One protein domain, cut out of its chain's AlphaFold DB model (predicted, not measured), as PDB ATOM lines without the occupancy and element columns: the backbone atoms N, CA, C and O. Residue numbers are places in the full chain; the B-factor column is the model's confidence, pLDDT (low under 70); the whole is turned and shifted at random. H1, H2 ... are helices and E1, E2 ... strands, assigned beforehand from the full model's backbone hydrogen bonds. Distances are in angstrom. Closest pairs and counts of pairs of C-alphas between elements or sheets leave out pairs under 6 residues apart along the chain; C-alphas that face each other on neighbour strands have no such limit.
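This is residues 213 to 312 of the 313 residues of an uncharacterized protein of Nocardioides sp. YIM 123512 (UniProt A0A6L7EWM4). A small twisted sheet, E1 to E4, has one face covered by H2 and H4, with H3 bridging them on the side away from the sheet. A long loop, residues 226 to 255, swings round to short H1, at the opposite end of the domain from H3. The printed part has 100 residues, ordered E1 E2 H1 E3 E4 H2 H3 H4; the sheet runs E1 E2 E3 E4, all antiparallel. The class is mixed, helices and strands; the whole is compact, radius of gyration of the C-alphas 12.7 A, spanning 37 by 33 by 23 A.

Start at edge strand E1, residues 213 to 217, in a hairpin with E2, residues 220 to 225; N 215 and O 222 are within hydrogen-bond range at 2.8 A. E2 has as its antiparallel neighbour E3, residues 263 to 265, with N 223 and O 264 within hydrogen-bond range at 2.8 A. E3 forms a hairpin with E4, residues 270 to 273; N 263 and O 271 are within range at 3.0 A. H2, residues 276 to 287, and H4, residues 302 to 311, are on the same face, at heights over the sheet of 8.9 A and 9.3 A. H3, residues 291 to 298, touches H2 (closest C-alphas Trp 282 and Val 294, 5.8 A) and H4 (Ala 298 and Gln 305, 4.4 A), two helical hairpins. H1, residues 256 to 260, only grazes the sheet. Each O i to N i+4 pair is within range in H2, H3 and H4; H1 has 0 of 1, but 2 of 2 O i to N i+3.

Find C-alpha 213 at (65.538, 60.689, 132.512), where E1 begins. E2 runs 16.6 A, H2 15.9 A and H4 14.5 A, ending at C-alpha 311, (51.159, 65.269, 136.749).

The farthest C-alphas, Arg 254 and Ala 292, are 37.9 A apart. The printed part has no cut; the link E2 to H1 is long. Residues 228 to 233 have pLDDT under 70.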
ATOM      1  N   GLU A 213      65.667  61.401 131.245       93.88
ATOM      2  CA  GLU A 213      65.538  60.689 132.512       93.88
ATOM      3  C   GLU A 213      64.067  60.330 132.734       93.88
ATOM      4  O   GLU A 213      63.179  61.146 132.477       93.88
ATOM      5  N   ARG A 214      63.808  59.101 133.185       94.06
ATOM      6  CA  ARG A 214      62.461  58.566 133.400       94.06
ATOM      7  C   ARG A 214      62.106  58.577 134.883       94.06
ATOM      8  O   ARG A 214      62.890  58.133 135.717       94.06
ATOM      9  N   PHE A 215      60.878  58.979 135.175       95.75
ATOM     10  CA  PHE A 215      60.254  58.946 136.493       95.75
ATOM     11  C   PHE A 215      58.919  58.209 136.415       95.75
ATOM     12  O   PHE A 215      58.240  58.239 135.388       95.75
ATOM     13  N   VAL A 216      58.535  57.557 137.512       95.88
ATOM     14  CA  VAL A 216      57.222  56.923 137.669       95.88
ATOM     15  C   VAL A 216      56.557  57.528 138.901       95.88
ATOM     16  O   VAL A 216      57.104  57.440 139.998       95.88
ATOM     17  N   ILE A 217      55.404  58.170 138.714       95.88
ATOM     18  CA  ILE A 217      54.645  58.859 139.763       95.88
ATOM     19  C   ILE A 217      53.231  58.278 139.756       95.88
ATOM     20  O   ILE A 217      52.432  58.538 138.855       95.88
ATOM     21  N   GLY A 218      52.932  57.416 140.732       93.75
ATOM     22  CA  GLY A 218      51.746  56.562 140.658       93.75
ATOM     23  C   GLY A 218      51.812  55.655 139.413       93.75
ATOM     24  O   GLY A 218      52.819  54.971 139.231       93.75
ATOM     25  N   PRO A 219      50.775  55.610 138.556       94.31
ATOM     26  CA  PRO A 219      50.844  54.911 137.272       94.31
ATOM     27  C   PRO A 219      51.483  55.757 136.157       94.31
ATOM     28  O   PRO A 219      51.822  55.212 135.110       94.31
ATOM     29  N   GLN A 220      51.633  57.071 136.338       96.31
ATOM     30  CA  GLN A 220      52.081  57.967 135.279       96.31
ATOM     31  C   GLN A 220      53.595  57.851 135.069       96.31
ATOM     32  O   GLN A 220      54.372  57.856 136.025       96.31
ATOM     33  N   VAL A 221      54.017  57.772 133.809       96.75
ATOM     34  CA  VAL A 221      55.427  57.837 133.413       96.75
ATOM     35  C   VAL A 221      55.730  59.263 132.977       96.75
ATOM     36  O   VAL A 221      54.992  59.827 132.173       96.75
ATOM     37  N   VAL A 222      56.816  59.839 133.482       97.38
ATOM     38  CA  VAL A 222      57.263  61.192 133.135       97.38
ATOM     39  C   VAL A 222      58.700  61.131 132.640       97.38
ATOM     40  O   VAL A 222      59.561  60.552 133.297       97.38
ATOM     41  N   PHE A 223      58.965  61.733 131.488       96.44
ATOM     42  CA  PHE A 223      60.304  61.895 130.942       96.44
ATOM     43  C   PHE A 223      60.748  63.352 131.053       96.44
ATOM     44  O   PHE A 223      60.011  64.254 130.662       96.44
ATOM     45  N   LEU A 224      61.967  63.571 131.551       95.94
ATOM     46  CA  LEU A 224      62.637  64.870 131.638       95.94
ATOM     47  C   LEU A 224      63.866  64.886 130.730       95.94
ATOM     48  O   LEU A 224      64.752  64.044 130.868       95.94
ATOM     49  N   SER A 225      63.941  65.851 129.824       92.88
ATOM     50  CA  SER A 225      65.095  66.077 128.968       92.88
ATOM     51  C   SER A 225      66.184  66.828 129.725       92.88
ATOM     52  O   SER A 225      65.930  67.835 130.378       92.88
ATOM     53  N   GLN A 226      67.417  66.366 129.563       83.44
ATOM     54  CA  GLN A 226      68.645  67.006 130.032       83.44
ATOM     55  C   GLN A 226      69.193  68.009 129.002       83.44
ATOM     56  O   GLN A 226      70.288  68.548 129.161       83.44
ATOM     57  N   ARG A 227      68.476  68.219 127.889       71.62
ATOM     58  CA  ARG A 227      68.886  69.139 126.829       71.62
ATOM     59  C   ARG A 227      68.461  70.550 127.229       71.62
ATOM     60  O   ARG A 227      67.267  70.831 127.261       71.62
ATOM     61  N   HIS A 228      69.459  71.413 127.418       60.66
ATOM     62  CA  HIS A 228      69.382  72.829 127.799       60.66
ATOM     63  C   HIS A 228      69.265  73.078 129.308       60.66
ATOM     64  O   HIS A 228      68.242  72.813 129.926       60.66
ATOM     65  N   SER A 229      70.318  73.684 129.860       56.56
ATOM     66  CA  SER A 229      70.260  74.446 131.106       56.56
ATOM     67  C   SER A 229      70.542  75.896 130.758       56.56
ATOM     68  O   SER A 229      71.632  76.210 130.278       56.56
ATOM     69  N   ALA A 230      69.583  76.781 131.005       59.00
ATOM     70  CA  ALA A 230      69.904  78.183 131.194       59.00
ATOM     71  C   ALA A 230      70.097  78.359 132.701       59.00
ATOM     72  O   ALA A 230      69.122  78.391 133.450       59.00
ATOM     73  N   ALA A 231      71.355  78.399 133.149       55.81
ATOM     74  CA  ALA A 231      71.636  78.854 134.505       55.81
ATOM     75  C   ALA A 231      70.990  80.245 134.664       55.81
ATOM     76  O   ALA A 231      71.135  81.086 133.779       55.81
ATOM     77  N   ASP A 232      70.227  80.436 135.741       62.66
ATOM     78  CA  ASP A 232      69.545  81.688 136.107       62.66
ATOM     79  C   ASP A 232      68.236  82.033 135.361       62.66
ATOM     80  O   ASP A 232      67.831  83.197 135.304       62.66
ATOM     81  N   ALA A 233      67.506  81.042 134.837       69.50
ATOM     82  CA  ALA A 233      66.156  81.287 134.328       69.50
ATOM     83  C   ALA A 233      65.168  81.690 135.458       69.50
ATOM     84  O   ALA A 233      65.143  81.059 136.516       69.50
ATOM     85  N   PRO A 234      64.292  82.696 135.245       74.69
ATOM     86  CA  PRO A 234      63.339  83.169 136.261       74.69
ATOM     87  C   PRO A 234      62.196  82.180 136.550       74.69
ATOM     88  O   PRO A 234      61.495  82.321 137.550       74.69
ATOM     89  N   ALA A 235      61.997  81.196 135.672       80.06
ATOM     90  CA  ALA A 235      61.037  80.114 135.816       80.06
ATOM     91  C   ALA A 235      61.705  78.803 135.406       80.06
ATOM     92  O   ALA A 235      62.508  78.785 134.479       80.06
ATOM     93  N   SER A 236      61.341  77.709 136.058       85.94
ATOM     94  CA  SER A 236      61.927  76.386 135.829       85.94
ATOM     95  C   SER A 236      61.138  75.585 134.801       85.94
ATOM     96  O   SER A 236      61.719  74.773 134.087       85.94
ATOM     97  N   VAL A 237      59.832  75.846 134.684       91.38
ATOM     98  CA  VAL A 237      58.912  75.206 133.733       91.38
ATOM     99  C   VAL A 237      58.048  76.276 133.075       91.38
ATOM    100  O   VAL A 237      57.488  77.129 133.764       91.38
ATOM    101  N   VAL A 238      57.921  76.226 131.750       94.06
ATOM    102  CA  VAL A 238      57.079  77.144 130.972       94.06
ATOM    103  C   VAL A 238      56.190  76.377 129.988       94.06
ATOM    104  O   VAL A 238      56.607  75.348 129.445       94.06
ATOM    105  N   PRO A 239      54.953  76.842 129.744       95.50
ATOM    106  CA  PRO A 239      54.046  76.181 128.817       95.50
ATOM    107  C   PRO A 239      54.532  76.317 127.370       95.50
ATOM    108  O   PRO A 239      55.101  77.334 126.977       95.50
ATOM    109  N   ILE A 240      54.237  75.306 126.554       95.50
ATOM    110  CA  ILE A 240      54.465  75.368 125.108       95.50
ATOM    111  C   ILE A 240      53.268  76.059 124.448       95.50
ATOM    112  O   ILE A 240      52.114  75.678 124.662       95.50
ATOM    113  N   VAL A 241      53.548  77.079 123.636       94.12
ATOM    114  CA  VAL A 241      52.524  77.823 122.890       94.12
ATOM    115  C   VAL A 241      51.738  76.870 121.983       94.12
ATOM    116  O   VAL A 241      52.295  75.960 121.371       94.12
ATOM    117  N   SER A 242      50.426  77.095 121.896       92.88
ATOM    118  CA  SER A 242      49.491  76.283 121.109       92.88
ATOM    119  C   SER A 242      49.302  74.841 121.605       92.88
ATOM    120  O   SER A 242      48.816  74.014 120.841       92.88
ATOM    121  N   CYS A 243      49.635  74.521 122.859       95.06
ATOM    122  CA  CYS A 243      49.276  73.252 123.511       95.06
ATOM    123  C   CYS A 243      48.133  73.481 124.522       95.06
ATOM    124  O   CYS A 243      48.409  73.820 125.678       95.06
ATOM    125  N   PRO A 244      46.851  73.360 124.117       91.88
ATOM    126  CA  PRO A 244      45.719  73.586 125.016       91.88
ATOM    127  C   PRO A 244      45.769  72.612 126.198       91.88
ATOM    128  O   PRO A 244      46.000  71.418 126.016       91.88
ATOM    129  N   GLY A 245      45.603  73.129 127.419       92.50
ATOM    130  CA  GLY A 245      45.725  72.322 128.640       92.50
ATOM    131  C   GLY A 245      47.090  71.642 128.794       92.50
ATOM    132  O   GLY A 245      47.181  70.590 129.419       92.50
ATOM    133  N   HIS A 246      48.135  72.203 128.177       96.31
ATOM    134  CA  HIS A 246      49.481  71.632 128.118       96.31
ATOM    135  C   HIS A 246      49.566  70.289 127.383       96.31
ATOM    136  O   HIS A 246      50.562  69.593 127.516       96.31
ATOM    137  N   VAL A 247      48.567  69.913 126.581       97.06
ATOM    138  CA  VAL A 247      48.572  68.657 125.820       97.06
ATOM    139  C   VAL A 247      49.059  68.898 124.392       97.06
ATOM    140  O   VAL A 247      48.620  69.837 123.720       97.06
ATOM    141  N   LEU A 248      49.940  68.027 123.891       96.19
ATOM    142  CA  LEU A 248      50.240  67.982 122.458       96.19
ATOM    143  C   LEU A 248      49.040  67.413 121.700       96.19
ATOM    144  O   LEU A 248      48.711  66.240 121.823       96.19
ATOM    145  N   THR A 249      48.424  68.209 120.832       95.19
ATOM    146  CA  THR A 249      47.279  67.757 120.016       95.19
ATOM    147  C   THR A 249      47.650  66.759 118.910       95.19
ATOM    148  O   THR A 249      46.792  66.322 118.151       95.19
ATOM    149  N   SER A 250      48.925  66.382 118.799       92.56
ATOM    150  CA  SER A 250      49.407  65.320 117.922       92.56
ATOM    151  C   SER A 250      50.576  64.595 118.576       92.56
ATOM    152  O   SER A 250      51.478  65.211 119.137       92.56
ATOM    153  N   VAL A 251      50.581  63.272 118.456       91.19
ATOM    154  CA  VAL A 251      51.679  62.399 118.906       91.19
ATOM    155  C   VAL A 251      52.681  62.087 117.787       91.19
ATOM    156  O   VAL A 251      53.645  61.345 117.986       91.19
ATOM    157  N   SER A 252      52.492  62.668 116.595       90.50
ATOM    158  CA  SER A 252      53.416  62.505 115.469       90.50
ATOM    159  C   SER A 252      54.763  63.172 115.748       90.50
ATOM    160  O   SER A 252      54.826  64.278 116.272       90.50
ATOM    161  N   GLU A 253      55.857  62.541 115.325       87.62
ATOM    162  CA  GLU A 253      57.203  63.137 115.319       87.62
ATOM    163  C   GLU A 253      57.297  64.386 114.452       87.62
ATOM    164  O   GLU A 253      58.161  65.226 114.673       87.62
ATOM    165  N   ARG A 254      56.403  64.512 113.468       87.62
ATOM    166  CA  ARG A 254      56.367  65.648 112.546       87.62
ATOM    167  C   ARG A 254      55.809  66.917 113.185       87.62
ATOM    168  O   ARG A 254      55.845  67.967 112.552       87.62
ATOM    169  N   ASP A 255      55.262  66.826 114.395       91.69
ATOM    170  CA  ASP A 255      54.810  68.000 115.125       91.69
ATOM    171  C   ASP A 255      56.020  68.826 115.572       91.69
ATOM    172  O   ASP A 255      56.796  68.406 116.432       91.69
ATOM    173  N   SER A 256      56.181  70.016 114.990       93.56
ATOM    174  CA  SER A 256      57.320  70.895 115.264       93.56
ATOM    175  C   SER A 256      57.421  71.302 116.736       93.56
ATOM    176  O   SER A 256      58.521  71.579 117.214       93.56
ATOM    177  N   ARG A 257      56.310  71.286 117.486       94.69
ATOM    178  CA  ARG A 257      56.299  71.604 118.920       94.69
ATOM    179  C   ARG A 257      57.050  70.561 119.742       94.69
ATOM    180  O   ARG A 257      57.532  70.903 120.817       94.69
ATOM    181  N   ARG A 258      57.229  69.326 119.244       92.44
ATOM    182  CA  ARG A 258      58.031  68.291 119.929       92.44
ATOM    183  C   ARG A 258      59.467  68.733 120.187       92.44
ATOM    184  O   ARG A 258      60.043  68.313 121.184       92.44
ATOM    185  N   ALA A 259      60.028  69.596 119.340       90.62
ATOM    186  CA  ALA A 259      61.372  70.140 119.533       90.62
ATOM    187  C   ALA A 259      61.493  71.043 120.777       90.62
ATOM    188  O   ALA A 259      62.602  71.283 121.243       90.62
ATOM    189  N   LEU A 260      60.369  71.532 121.313       92.94
ATOM    190  CA  LEU A 260      60.306  72.407 122.489       92.94
ATOM    191  C   LEU A 260      60.052  71.638 123.795       92.94
ATOM    192  O   LEU A 260      60.078  72.231 124.874       92.94
ATOM    193  N   VAL A 261      59.750  70.340 123.713       94.38
ATOM    194  CA  VAL A 261      59.363  69.529 124.870       94.38
ATOM    195  C   VAL A 261      60.600  69.153 125.674       94.38
ATOM    196  O   VAL A 261      61.479  68.455 125.171       94.38
ATOM    197  N   SER A 262      60.624  69.552 126.946       94.75
ATOM    198  CA  SER A 262      61.645  69.118 127.909       94.75
ATOM    199  C   SER A 262      61.061  68.274 129.035       94.75
ATOM    200  O   SER A 262      61.805  67.551 129.681       94.75
ATOM    201  N   VAL A 263      59.752  68.318 129.277       96.06
ATOM    202  CA  VAL A 263      59.055  67.351 130.133       96.06
ATOM    203  C   VAL A 263      57.846  66.806 129.387       96.06
ATOM    204  O   VAL A 263      57.105  67.578 128.780       96.06
ATOM    205  N   TRP A 264      57.666  65.486 129.399       96.81
ATOM    206  CA  TRP A 264      56.562  64.803 128.725       96.81
ATOM    207  C   TRP A 264      56.010  63.698 129.620       96.81
ATOM    208  O   TRP A 264      56.777  62.887 130.136       96.81
ATOM    209  N   THR A 265      54.697  63.671 129.818       97.81
ATOM    210  CA  THR A 265      54.018  62.620 130.585       97.81
ATOM    211  C   THR A 265      53.365  61.565 129.686       97.81
ATOM    212  O   THR A 265      53.020  61.822 128.529       97.81
ATOM    213  N   SER A 266      53.080  60.385 130.247       96.88
ATOM    214  CA  SER A 266      52.303  59.295 129.621       96.88
ATOM    215  C   SER A 266      50.855  59.666 129.303       96.88
ATOM    216  O   SER A 266      50.135  58.896 128.671       96.88
ATOM    217  N   ARG A 267      50.420  60.860 129.710       96.38
ATOM    218  CA  ARG A 267      49.121  61.461 129.375       96.38
ATOM    219  C   ARG A 267      49.260  62.590 128.363       96.38
ATOM    220  O   ARG A 267      48.382  63.432 128.231       96.38
ATOM    221  N   ASN A 268      50.386  62.606 127.657       97.00
ATOM    222  CA  ASN A 268      50.696  63.538 126.590       97.00
ATOM    223  C   ASN A 268      50.716  65.019 127.002       97.00
ATOM    224  O   ASN A 268      50.576  65.904 126.153       97.00
ATOM    225  N   ARG A 269      50.899  65.292 128.299       97.69
ATOM    226  CA  ARG A 269      51.105  66.648 128.804       97.69
ATOM    227  C   ARG A 269      52.577  67.014 128.674       97.69
ATOM    228  O   ARG A 269      53.450  66.182 128.930       97.69
ATOM    229  N   VAL A 270      52.836  68.241 128.243       97.38
ATOM    230  CA  VAL A 270      54.156  68.731 127.865       97.38
ATOM    231  C   VAL A 270      54.431  70.131 128.389       97.38
ATOM    232  O   VAL A 270      53.545  70.983 128.456       97.38
ATOM    233  N   ALA A 271      55.699  70.392 128.675       97.19
ATOM    234  CA  ALA A 271      56.207  71.738 128.898       97.19
ATOM    235  C   ALA A 271      57.688  71.836 128.511       97.19
ATOM    236  O   ALA A 271      58.374  70.827 128.304       97.19
ATOM    237  N   THR A 272      58.175  73.069 128.424       95.44
ATOM    238  CA  THR A 272      59.601  73.367 128.308       95.44
ATOM    239  C   THR A 272      60.173  73.567 129.706       95.44
ATOM    240  O   THR A 272      59.547  74.188 130.563       95.44
ATOM    241  N   VAL A 273      61.370  73.039 129.936       93.62
ATOM    242  CA  VAL A 273      62.099  73.148 131.204       93.62
ATOM    243  C   VAL A 273      63.317  74.024 130.971       93.62
ATOM    244  O   VAL A 273      64.064  73.789 130.023       93.62
ATOM    245  N   LEU A 274      63.491  75.035 131.820       91.69
ATOM    246  CA  LEU A 274      64.616  75.975 131.763       91.69
ATOM    247  C   LEU A 274      65.662  75.685 132.852       91.69
ATOM    248  O   LEU A 274      66.845  75.947 132.636       91.69
ATOM    249  N   ASP A 275      65.234  75.077 133.969       90.94
ATOM    250  CA  ASP A 275      66.093  74.558 135.044       90.94
ATOM    251  C   ASP A 275      65.830  73.052 135.271       90.94
ATOM    252  O   ASP A 275      65.000  72.664 136.107       90.94
ATOM    253  N   PRO A 276      66.524  72.171 134.522       90.50
ATOM    254  CA  PRO A 276      66.371  70.725 134.659       90.50
ATOM    255  C   PRO A 276      66.754  70.190 136.039       90.50
ATOM    256  O   PRO A 276      66.187  69.187 136.467       90.50
ATOM    257  N   LEU A 277      67.684  70.833 136.757       90.50
ATOM    258  CA  LEU A 277      68.136  70.355 138.067       90.50
ATOM    259  C   LEU A 277      67.041  70.520 139.117       90.50
ATOM    260  O   LEU A 277      66.763  69.585 139.872       90.50
ATOM    261  N   GLN A 278      66.381  71.679 139.135       91.19
ATOM    262  CA  GLN A 278      65.264  71.904 140.044       91.19
ATOM    263  C   GLN A 278      64.076  70.994 139.715       91.19
ATOM    264  O   GLN A 278      63.536  70.344 140.615       91.19
ATOM    265  N   VAL A 279      63.699  70.889 138.435       94.00
ATOM    266  CA  VAL A 279      62.586  70.026 138.004       94.00
ATOM    267  C   VAL A 279      62.871  68.559 138.311       94.00
ATOM    268  O   VAL A 279      61.990  67.855 138.804       94.00
ATOM    269  N   ARG A 280      64.111  68.103 138.113       94.62
ATOM    270  CA  ARG A 280      64.556  66.768 138.522       94.62
ATOM    271  C   ARG A 280      64.343  66.540 140.016       94.62
ATOM    272  O   ARG A 280      63.787  65.512 140.388       94.62
ATOM    273  N   GLY A 281      64.739  67.491 140.864       94.38
ATOM    274  CA  GLY A 281      64.526  67.404 142.311       94.38
ATOM    275  C   GLY A 281      63.045  67.258 142.683       94.38
ATOM    276  O   GLY A 281      62.697  66.422 143.518       94.38
ATOM    277  N   TRP A 282      62.160  68.006 142.014       95.50
ATOM    278  CA  TRP A 282      60.711  67.886 142.203       95.50
ATOM    279  C   TRP A 282      60.169  66.525 141.751       95.50
ATOM    280  O   TRP A 282      59.448  65.877 142.509       95.50
ATOM    281  N   LEU A 283      60.548  66.048 140.562       96.75
ATOM    282  CA  LEU A 283      60.120  64.742 140.052       96.75
ATOM    283  C   LEU A 283      60.617  63.583 140.929       96.75
ATOM    284  O   LEU A 283      59.870  62.634 141.162       96.75
ATOM    285  N   GLN A 284      61.834  63.672 141.476       96.50
ATOM    286  CA  GLN A 284      62.362  62.688 142.427       96.50
ATOM    287  C   GLN A 284      61.557  62.653 143.730       96.50
ATOM    288  O   GLN A 284      61.240  61.567 144.212       96.50
ATOM    289  N   ALA A 285      61.212  63.816 144.294       95.75
ATOM    290  CA  ALA A 285      60.373  63.885 145.489       95.75
ATOM    291  C   ALA A 285      58.985  63.274 145.228       95.75
ATOM    292  O   ALA A 285      58.515  62.443 146.003       95.75
ATOM    293  N   LEU A 286      58.358  63.600 144.092       96.12
ATOM    294  CA  LEU A 286      57.067  63.023 143.704       96.12
ATOM    295  C   LEU A 286      57.143  61.503 143.508       96.12
ATOM    296  O   LEU A 286      56.278  60.785 144.007       96.12
ATOM    297  N   ALA A 287      58.189  60.998 142.850       95.31
ATOM    298  CA  ALA A 287      58.387  59.564 142.635       95.31
ATOM    299  C   ALA A 287      58.607  58.782 143.946       95.31
ATOM    300  O   ALA A 287      58.227  57.616 144.034       95.31
ATOM    301  N   ARG A 288      59.173  59.420 144.982       95.44
ATOM    302  CA  ARG A 288      59.308  58.843 146.333       95.44
ATOM    303  C   ARG A 288      58.039  58.948 147.186       95.44
ATOM    304  O   ARG A 288      58.025  58.442 148.304       95.44
ATOM    305  N   GLY A 289      56.979  59.586 146.687       93.81
ATOM    306  CA  GLY A 289      55.764  59.830 147.467       93.81
ATOM    307  C   GLY A 289      55.914  60.960 148.491       93.81
ATOM    308  O   GLY A 289      55.225  60.962 149.506       93.81
ATOM    309  N   GLU A 290      56.784  61.938 148.222       93.62
ATOM    310  CA  GLU A 290      57.057  63.106 149.074       93.62
ATOM    311  C   GLU A 290      56.490  64.411 148.455       93.62
ATOM    312  O   GLU A 290      57.237  65.370 148.229       93.62
ATOM    313  N   PRO A 291      55.176  64.517 148.153       91.56
ATOM    314  CA  PRO A 291      54.638  65.656 147.406       91.56
ATOM    315  C   PRO A 291      54.706  66.976 148.179       91.56
ATOM    316  O   PRO A 291      54.734  68.035 147.560       91.56
ATOM    317  N   ALA A 292      54.782  66.939 149.515       90.50
ATOM    318  CA  ALA A 292      54.756  68.127 150.370       90.50
ATOM    319  C   ALA A 292      55.823  69.170 149.993       90.50
ATOM    320  O   ALA A 292      55.542  70.367 150.010       90.50
ATOM    321  N   ALA A 293      57.025  68.725 149.605       84.69
ATOM    322  CA  ALA A 293      58.103  69.620 149.188       84.69
ATOM    323  C   ALA A 293      57.766  70.362 147.881       84.69
ATOM    324  O   ALA A 293      58.042  71.556 147.752       84.69
ATOM    325  N   VAL A 294      57.128  69.673 146.931       88.81
ATOM    326  CA  VAL A 294      56.718  70.253 145.644       88.81
ATOM    327  C   VAL A 294      55.483  71.135 145.816       88.81
ATOM    328  O   VAL A 294      55.450  72.239 145.284       88.81
ATOM    329  N   THR A 295      54.518  70.729 146.643       91.50
ATOM    330  CA  THR A 295      53.344  71.547 146.986       91.50
ATOM    331  C   THR A 295      53.743  72.853 147.671       91.50
ATOM    332  O   THR A 295      53.227  73.916 147.329       91.50
ATOM    333  N   ALA A 296      54.702  72.815 148.601       89.69
ATOM    334  CA  ALA A 296      55.222  74.023 149.241       89.69
ATOM    335  C   ALA A 296      55.929  74.960 148.242       89.69
ATOM    336  O   ALA A 296      55.866  76.182 148.393       89.69
ATOM    337  N   ALA A 297      56.587  74.408 147.215       88.25
ATOM    338  CA  ALA A 297      57.145  75.196 146.119       88.25
ATOM    339  C   ALA A 297      56.039  75.804 145.236       88.25
ATOM    340  O   ALA A 297      56.108  76.989 144.922       88.25
ATOM    341  N   ALA A 298      54.995  75.036 144.910       89.81
ATOM    342  CA  ALA A 298      53.854  75.469 144.098       89.81
ATOM    343  C   ALA A 298      53.052  76.617 144.731       89.81
ATOM    344  O   ALA A 298      52.611  77.524 144.034       89.81
ATOM    345  N   GLN A 299      52.958  76.659 146.064       90.44
ATOM    346  CA  GLN A 299      52.362  77.792 146.789       90.44
ATOM    347  C   GLN A 299      53.124  79.110 146.595       90.44
ATOM    348  O   GLN A 299      52.562  80.185 146.799       90.44
ATOM    349  N   LYS A 300      54.412  79.039 146.247       90.88
ATOM    350  CA  LYS A 300      55.300  80.201 146.108       90.88
ATOM    351  C   LYS A 300      55.636  80.518 144.656       90.88
ATOM    352  O   LYS A 300      56.076  81.629 144.376       90.88
ATOM    353  N   ARG A 301      55.494  79.547 143.748       91.38
ATOM    354  CA  ARG A 301      55.944  79.658 142.362       91.38
ATOM    355  C   ARG A 301      54.951  79.008 141.399       91.38
ATOM    356  O   ARG A 301      54.612  77.835 141.534       91.38
ATOM    357  N   ALA A 302      54.547  79.766 140.382       91.12
ATOM    358  CA  ALA A 302      53.608  79.303 139.361       91.12
ATOM    359  C   ALA A 302      54.168  78.158 138.492       91.12
ATOM    360  O   ALA A 302      53.410  77.324 138.013       91.12
ATOM    361  N   ASP A 303      55.486  78.086 138.309       91.31
ATOM    362  CA  ASP A 303      56.150  77.030 137.534       91.31
ATOM    363  C   ASP A 303      56.129  75.660 138.236       91.31
ATOM    364  O   ASP A 303      55.967  74.627 137.587       91.31
ATOM    365  N   ALA A 304      56.229  75.640 139.567       92.25
ATOM    366  CA  ALA A 304      56.040  74.437 140.370       92.25
ATOM    367  C   ALA A 304      54.575  73.973 140.348       92.25
ATOM    368  O   ALA A 304      54.324  72.770 140.263       92.25
ATOM    369  N   GLN A 305      53.613  74.905 140.361       94.69
ATOM    370  CA  GLN A 305      52.197  74.567 140.172       94.69
ATOM    371  C   GLN A 305      51.950  73.973 138.782       94.69
ATOM    372  O   GLN A 305      51.321  72.927 138.682       94.69
ATOM    373  N   LEU A 306      52.530  74.564 137.730       95.06
ATOM    374  CA  LEU A 306      52.453  74.018 136.376       95.06
ATOM    375  C   LEU A 306      52.966  72.571 136.323       95.06
ATOM    376  O   LEU A 306      52.313  71.722 135.729       95.06
ATOM    377  N   LEU A 307      54.094  72.253 136.971       95.50
ATOM    378  CA  LEU A 307      54.576  70.869 137.029       95.50
ATOM    379  C   LEU A 307      53.563  69.925 137.695       95.50
ATOM    380  O   LEU A 307      53.354  68.816 137.203       95.50
ATOM    381  N   LEU A 308      52.932  70.349 138.794       95.38
ATOM    382  CA  LEU A 308      51.881  69.560 139.440       95.38
ATOM    383  C   LEU A 308      50.678  69.369 138.511       95.38
ATOM    384  O   LEU A 308      50.170  68.256 138.424       95.38
ATOM    385  N   ASP A 309      50.279  70.395 137.761       94.56
ATOM    386  CA  ASP A 309      49.173  70.318 136.800       94.56
ATOM    387  C   ASP A 309      49.481  69.346 135.645       94.56
ATOM    388  O   ASP A 309      48.595  68.640 135.158       94.56
ATOM    389  N   LEU A 310      50.748  69.226 135.228       95.06
ATOM    390  CA  LEU A 310      51.168  68.212 134.250       95.06
ATOM    391  C   LEU A 310      51.020  66.779 134.787       95.06
ATOM    392  O   LEU A 310      50.823  65.856 133.996       95.06
ATOM    393  N   ILE A 311      51.117  66.590 136.103       94.25
ATOM    394  CA  ILE A 311      51.159  65.269 136.749       94.25
ATOM    395  C   ILE A 311      49.805  64.880 137.356       94.25
ATOM    396  O   ILE A 311      49.528  63.692 137.516       94.25
ATOM    397  N   ALA A 312      48.951  65.863 137.645       89.31
ATOM    398  CA  ALA A 312      47.612  65.688 138.198       89.31
ATOM    399  C   ALA A 312      46.738  64.747 137.353       89.31
ATOM    400  O   ALA A 312      47.013  64.514 136.172       89.31
TER     401      ALA A 312